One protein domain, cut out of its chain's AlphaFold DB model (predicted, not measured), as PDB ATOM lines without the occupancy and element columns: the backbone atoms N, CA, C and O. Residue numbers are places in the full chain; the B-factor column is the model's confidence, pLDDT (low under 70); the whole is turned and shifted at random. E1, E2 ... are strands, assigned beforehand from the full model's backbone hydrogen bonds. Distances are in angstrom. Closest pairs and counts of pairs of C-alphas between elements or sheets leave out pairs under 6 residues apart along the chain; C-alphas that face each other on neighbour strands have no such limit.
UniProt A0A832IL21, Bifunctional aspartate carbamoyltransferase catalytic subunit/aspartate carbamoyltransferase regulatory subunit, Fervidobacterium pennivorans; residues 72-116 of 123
ATOM      1  N   ILE A  72     169.835 274.669 194.029       95.00
ATOM      2  CA  ILE A  72     169.847 273.460 193.195       95.00
ATOM      3  C   ILE A  72     168.399 273.028 192.955       95.00
ATOM      4  O   ILE A  72     167.682 272.704 193.895       95.00
ATOM      5  N   TYR A  73     167.960 273.053 191.696       93.94
ATOM      6  CA  TYR A  73     166.573 272.779 191.313       93.94
ATOM      7  C   TYR A  73     166.456 272.384 189.840       93.94
ATOM      8  O   TYR A  73     167.314 272.745 189.023       93.94
ATOM      9  N   GLY A  74     165.356 271.710 189.493       86.44
ATOM     10  CA  GLY A  74     165.047 271.329 188.109       86.44
ATOM     11  C   GLY A  74     165.933 270.202 187.566       86.44
ATOM     12  O   GLY A  74     166.131 270.100 186.350       86.44
ATOM     13  N   PHE A  75     166.497 269.390 188.463       88.81
ATOM     14  CA  PHE A  75     167.234 268.171 188.139       88.81
ATOM     15  C   PHE A  75     166.393 266.956 188.548       88.81
ATOM     16  O   PHE A  75     165.725 266.978 189.576       88.81
ATOM     17  N   GLU A  76     166.404 265.902 187.738       87.56
ATOM     18  CA  GLU A  76     165.683 264.655 188.043       87.56
ATOM     19  C   GLU A  76     166.460 263.810 189.062       87.56
ATOM     20  O   GLU A  76     165.897 263.026 189.826       87.56
ATOM     21  N   GLU A  77     167.777 264.014 189.100       89.31
ATOM     22  CA  GLU A  77     168.727 263.295 189.936       89.31
ATOM     23  C   GLU A  77     168.748 263.789 191.390       89.31
ATOM     24  O   GLU A  77     169.556 263.292 192.171       89.31
ATOM     25  N   ILE A  78     167.893 264.749 191.769       93.00
ATOM     26  CA  ILE A  78     167.803 265.260 193.145       93.00
ATOM     27  C   ILE A  78     166.493 264.862 193.843       93.00
ATOM     28  O   ILE A  78     165.468 264.622 193.197       93.00
ATOM     29  N   ARG A  79     166.505 264.759 195.179       95.25
ATOM     30  CA  ARG A  79     165.313 264.486 196.006       95.25
ATOM     31  C   ARG A  79     165.480 264.906 197.451       95.25
ATOM     32  O   ARG A  79     166.554 264.777 198.022       95.25
ATOM     33  N   CYS A  80     164.371 265.347 198.042       96.62
ATOM     34  CA  CYS A  80     164.264 265.541 199.480       96.62
ATOM     35  C   CYS A  80     164.081 264.190 200.187       96.62
ATOM     36  O   CYS A  80     163.248 263.381 199.775       96.62
ATOM     37  N   LYS A  81     164.856 263.948 201.249       95.06
ATOM     38  CA  LYS A  81     164.789 262.707 202.037       95.06
ATOM     39  C   LYS A  81     163.595 262.646 202.986       95.06
ATOM     40  O   LYS A  81     163.258 261.562 203.445       95.06
ATOM     41  N   ASN A  82     162.965 263.781 203.279       96.56
ATOM     42  CA  ASN A  82     161.761 263.812 204.097       96.56
ATOM     43  C   ASN A  82     160.617 263.105 203.353       96.56
ATOM     44  O   ASN A  82     160.130 263.596 202.332       96.56
ATOM     45  N   GLU A  83     160.190 261.954 203.873       95.69
ATOM     46  CA  GLU A  83     159.151 261.113 203.274       95.69
ATOM     47  C   GLU A  83     157.793 261.824 203.189       95.69
ATOM     48  O   GLU A  83     157.025 261.571 202.262       95.69
ATOM     49  N   ASN A  84     157.535 262.785 204.077       96.38
ATOM     50  CA  ASN A  84     156.311 263.585 204.100       96.38
ATOM     51  C   ASN A  84     156.391 264.841 203.211       96.38
ATOM     52  O   ASN A  84     155.461 265.640 203.183       96.38
ATOM     53  N   CYS A  85     157.498 265.061 202.494       97.44
ATOM     54  CA  CYS A  85     157.640 266.222 201.618       97.44
ATOM     55  C   CYS A  85     156.750 266.100 200.373       97.44
ATOM     56  O   CYS A  85     156.758 265.062 199.718       97.44
ATOM     57  N   ILE A  86     156.109 267.200 199.958       96.56
ATOM     58  CA  ILE A  86     155.314 267.296 198.715       96.56
ATOM     59  C   ILE A  86     156.097 266.898 197.448       96.56
ATOM     60  O   ILE A  86     155.528 266.464 196.457       96.56
ATOM     61  N   THR A  87     157.429 267.008 197.480       96.00
ATOM     62  CA  THR A  87     158.306 266.622 196.357       96.00
ATOM     63  C   THR A  87     158.571 265.116 196.280       96.00
ATOM     64  O   THR A  87     159.258 264.652 195.367       96.00
ATOM     65  N   ASN A  88     158.093 264.335 197.257       94.56
ATOM     66  CA  ASN A  88     158.253 262.890 197.263       94.56
ATOM     67  C   ASN A  88     157.406 262.274 196.133       94.56
ATOM     68  O   ASN A  88     156.182 262.398 196.164       94.56
ATOM     69  N   PRO A  89     158.016 261.555 195.166       90.81
ATOM     70  CA  PRO A  89     157.278 260.976 194.043       90.81
ATOM     71  C   PRO A  89     156.155 260.012 194.449       90.81
ATOM     72  O   PRO A  89     155.214 259.841 193.683       90.81
ATOM     73  N   ALA A  90     156.236 259.405 195.640       92.62
ATOM     74  CA  ALA A  90     155.208 258.499 196.157       92.62
ATOM     75  C   ALA A  90     153.836 259.173 196.349       92.62
ATOM     76  O   ALA A  90     152.821 258.486 196.291       92.62
ATOM     77  N   HIS A  91     153.805 260.497 196.535       94.06
ATOM     78  CA  HIS A  91     152.564 261.252 196.740       94.06
ATOM     79  C   HIS A  91     151.885 261.666 195.428       94.06
ATOM     80  O   HIS A  91     150.731 262.067 195.442       94.06
ATOM     81  N   GLY A  92     152.571 261.566 194.281       91.06
ATOM     82  CA  GLY A  92     151.975 261.861 192.969       91.06
ATOM     83  C   GLY A  92     151.726 263.347 192.661       91.06
ATOM     84  O   GLY A  92     151.130 263.661 191.638       91.06
ATOM     85  N   GLU A  93     152.230 264.265 193.490       92.19
ATOM     86  CA  GLU A  93     151.998 265.720 193.389       92.19
ATOM     87  C   GLU A  93     152.724 266.396 192.206       92.19
ATOM     88  O   GLU A  93     152.501 267.566 191.907       92.19
ATOM     89  N   ASN A  94     153.625 265.678 191.520       89.69
ATOM     90  CA  ASN A  94     154.421 266.175 190.385       89.69
ATOM     91  C   ASN A  94     155.251 267.447 190.672       89.69
ATOM     92  O   ASN A  94     155.580 268.207 189.758       89.69
ATOM     93  N   VAL A  95     155.654 267.665 191.928       93.31
ATOM     94  CA  VAL A  95     156.519 268.786 192.328       93.31
ATOM     95  C   VAL A  95     157.990 268.358 192.331       93.31
ATOM     96  O   VAL A  95     158.379 267.407 193.010       93.31
ATOM     97  N   THR A  96     158.849 269.077 191.602       93.50
ATOM     98  CA  THR A  96     160.295 268.800 191.584       93.50
ATOM     99  C   THR A  96     160.992 269.348 192.825       93.50
ATOM    100  O   THR A  96     160.742 270.485 193.221       93.50
ATOM    101  N   ALA A  97     161.935 268.589 193.382       95.31
ATOM    102  CA  ALA A  97     162.724 269.047 194.518       95.31
ATOM    103  C   ALA A  97     163.548 270.305 194.196       95.31
ATOM    104  O   ALA A  97     164.043 270.496 193.079       95.31
ATOM    105  N   SER A  98     163.697 271.154 195.208       96.88
ATOM    106  CA  SER A  98     164.426 272.408 195.120       96.88
ATOM    107  C   SER A  98     165.072 272.729 196.461       96.88
ATOM    108  O   SER A  98     164.430 272.608 197.505       96.88
ATOM    109  N   PHE A  99     166.346 273.110 196.421       97.75
ATOM    110  CA  PHE A  99     167.169 273.314 197.606       97.75
ATOM    111  C   PHE A  99     167.900 274.643 197.547       97.75
ATOM    112  O   PHE A  99     168.478 274.970 196.509       97.75
ATOM    113  N   VAL A 100     167.948 275.352 198.670       97.56
ATOM    114  CA  VAL A 100     168.759 276.560 198.861       97.56
ATOM    115  C   VAL A 100     169.942 276.230 199.762       97.56
ATOM    116  O   VAL A 100     169.811 275.475 200.724       97.56
ATOM    117  N   GLN A 101     171.108 276.778 199.434       95.50
ATOM    118  CA  GLN A 101     172.301 276.625 200.250       95.50
ATOM    119  C   GLN A 101     172.268 277.612 201.427       95.50
ATOM    120  O   GLN A 101     172.292 278.822 201.211       95.50
ATOM    121  N   ILE A 102     172.248 277.096 202.656       95.19
ATOM    122  CA  ILE A 102     172.246 277.876 203.904       95.19
ATOM    123  C   ILE A 102     173.270 277.245 204.848       95.19
ATOM    124  O   ILE A 102     173.182 276.054 205.139       95.19
ATOM    125  N   ASP A 103     174.271 278.020 205.274       92.44
ATOM    126  CA  ASP A 103     175.309 277.603 206.234       92.44
ATOM    127  C   ASP A 103     175.960 276.241 205.925       92.44
ATOM    128  O   ASP A 103     176.193 275.408 206.797       92.44
ATOM    129  N   GLY A 104     176.244 275.993 204.642       89.69
ATOM    130  CA  GLY A 104     176.875 274.754 204.173       89.69
ATOM    131  C   GLY A 104     175.917 273.580 203.945       89.69
ATOM    132  O   GLY A 104     176.333 272.585 203.356       89.69
ATOM    133  N   LYS A 105     174.640 273.712 204.315       95.06
ATOM    134  CA  LYS A 105     173.591 272.713 204.079       95.06
ATOM    135  C   LYS A 105     172.699 273.086 202.903       95.06
ATOM    136  O   LYS A 105     172.639 274.239 202.486       95.06
ATOM    137  N   PHE A 106     171.975 272.097 202.392       96.56
ATOM    138  CA  PHE A 106     170.962 272.245 201.353       96.56
ATOM    139  C   PHE A 106     169.574 272.080 201.967       96.56
ATOM    140  O   PHE A 106     169.125 270.974 202.272       96.56
ATOM    141  N   VAL A 107     168.891 273.201 202.179       98.06
ATOM    142  CA  VAL A 107     167.567 273.254 202.803       98.06
ATOM    143  C   VAL A 107     166.501 273.135 201.721       98.06
ATOM    144  O   VAL A 107     166.522 273.884 200.746       98.06
ATOM    145  N   CYS A 108     165.592 272.169 201.868       98.00
ATOM    146  CA  CYS A 108     164.469 271.994 200.949       98.00
ATOM    147  C   CYS A 108     163.539 273.213 201.024       98.00
ATOM    148  O   CYS A 108     163.061 273.540 202.103       98.00
ATOM    149  N   GLU A 109     163.224 273.840 199.890       97.75
ATOM    150  CA  GLU A 109     162.345 275.024 199.852       97.75
ATOM    151  C   GLU A 109     160.883 274.724 200.225       97.75
ATOM    152  O   GLU A 109     160.105 275.652 200.414       97.75
ATOM    153  N   TYR A 110     160.495 273.447 200.310       97.19
ATOM    154  CA  TYR A 110     159.109 273.049 200.568       97.19
ATOM    155  C   TYR A 110     158.852 272.630 202.016       97.19
ATOM    156  O   TYR A 110     157.865 273.043 202.608       97.19
ATOM    157  N   CYS A 111     159.703 271.767 202.575       97.44
ATOM    158  CA  CYS A 111     159.522 271.225 203.928       97.44
ATOM    159  C   CYS A 111     160.613 271.667 204.906       97.44
ATOM    160  O   CYS A 111     160.700 271.109 205.997       97.44
ATOM    161  N   GLU A 112     161.500 272.572 204.475       98.06
ATOM    162  CA  GLU A 112     162.576 273.177 205.276       98.06
ATOM    163  C   GLU A 112     163.569 272.177 205.884       98.06
ATOM    164  O   GLU A 112     164.455 272.534 206.655       98.06
ATOM    165  N   THR A 113     163.475 270.902 205.504       98.00
ATOM    166  CA  THR A 113     164.379 269.868 205.992       98.00
ATOM    167  C   THR A 113     165.787 270.160 205.457       98.00
ATOM    168  O   THR A 113     165.953 270.301 204.236       98.00
ATOM    169  N   PRO A 114     166.807 270.271 206.326       97.75
ATOM    170  CA  PRO A 114     168.190 270.453 205.911       97.75
ATOM    171  C   PRO A 114     168.802 269.120 205.469       97.75
ATOM    172  O   PRO A 114     168.514 268.076 206.047       97.75
ATOM    173  N   HIS A 115     169.663 269.171 204.458       97.00
ATOM    174  CA  HIS A 115     170.352 268.011 203.898       97.00
ATOM    175  C   HIS A 115     171.834 268.331 203.703       97.00
ATOM    176  O   HIS A 115     172.192 269.456 203.340       97.00
ATOM    177  N   GLU A 116     172.695 267.336 203.870       95.12
ATOM    178  CA  GLU A 116     174.068 267.408 203.385       95.12
ATOM    179  C   GLU A 116     174.100 267.319 201.852       95.12
ATOM    180  O   GLU A 116     173.193 266.791 201.202       95.12
TER     181      GLU A 116
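What this domain is: This is residues 72 to 116 of the 123 residues of the protein "Bifunctional aspartate carbamoyltransferase catalytic subunit/aspartate carbamoyltransferase regulatory subunit" of Fervidobacterium pennivorans (UniProt A0A832IL21). This domain has little regular structure: a small two-stranded hairpin, E1 and E2, makes one end, and a long looping stretch, residues 72 to 97, reaches to the other end at Gly 92. Short pairings tie residues 72 to 73 to E1 and residues 114 to 115 to E2. The printed part has 45 residues, with E1 then E2 in an antiparallel sheet; the class is all strand, with only 9 residues in named elements. It is compact, with a radius of gyration of the C-alphas of 9.8 A, and elongated, spanning 31 by 19 by 13 A.

How they stand to each other: E1, residues 98 to 102, and E2, residues 105 to 108, form a hairpin through a tight link, antiparallel at 143 degrees. C-alphas 99 and 108 face each other at 4.5 A. N 100 and O 107 are within hydrogen-bond range at 2.9 A, as are N 105 and O 102 at 2.9 A. Residues 72 to 73 pair antiparallel with residues 98 to 99 of E1, and residues 114 to 115 with residues 106 to 107 of E2.

Where its parts are: E1 begins at C-alpha 98 (164.426, 272.408, 195.120) and is 13.0 A long. E2 is 9.7 A long and ends at C-alpha 108 (164.469, 271.994, 200.949).

The domain as a whole: The C-alphas of Gly 92 and Asp 103, the two farthest apart, are 31.1 A apart. The printed part has no cut, and no printed residue is under 70 in pLDDT.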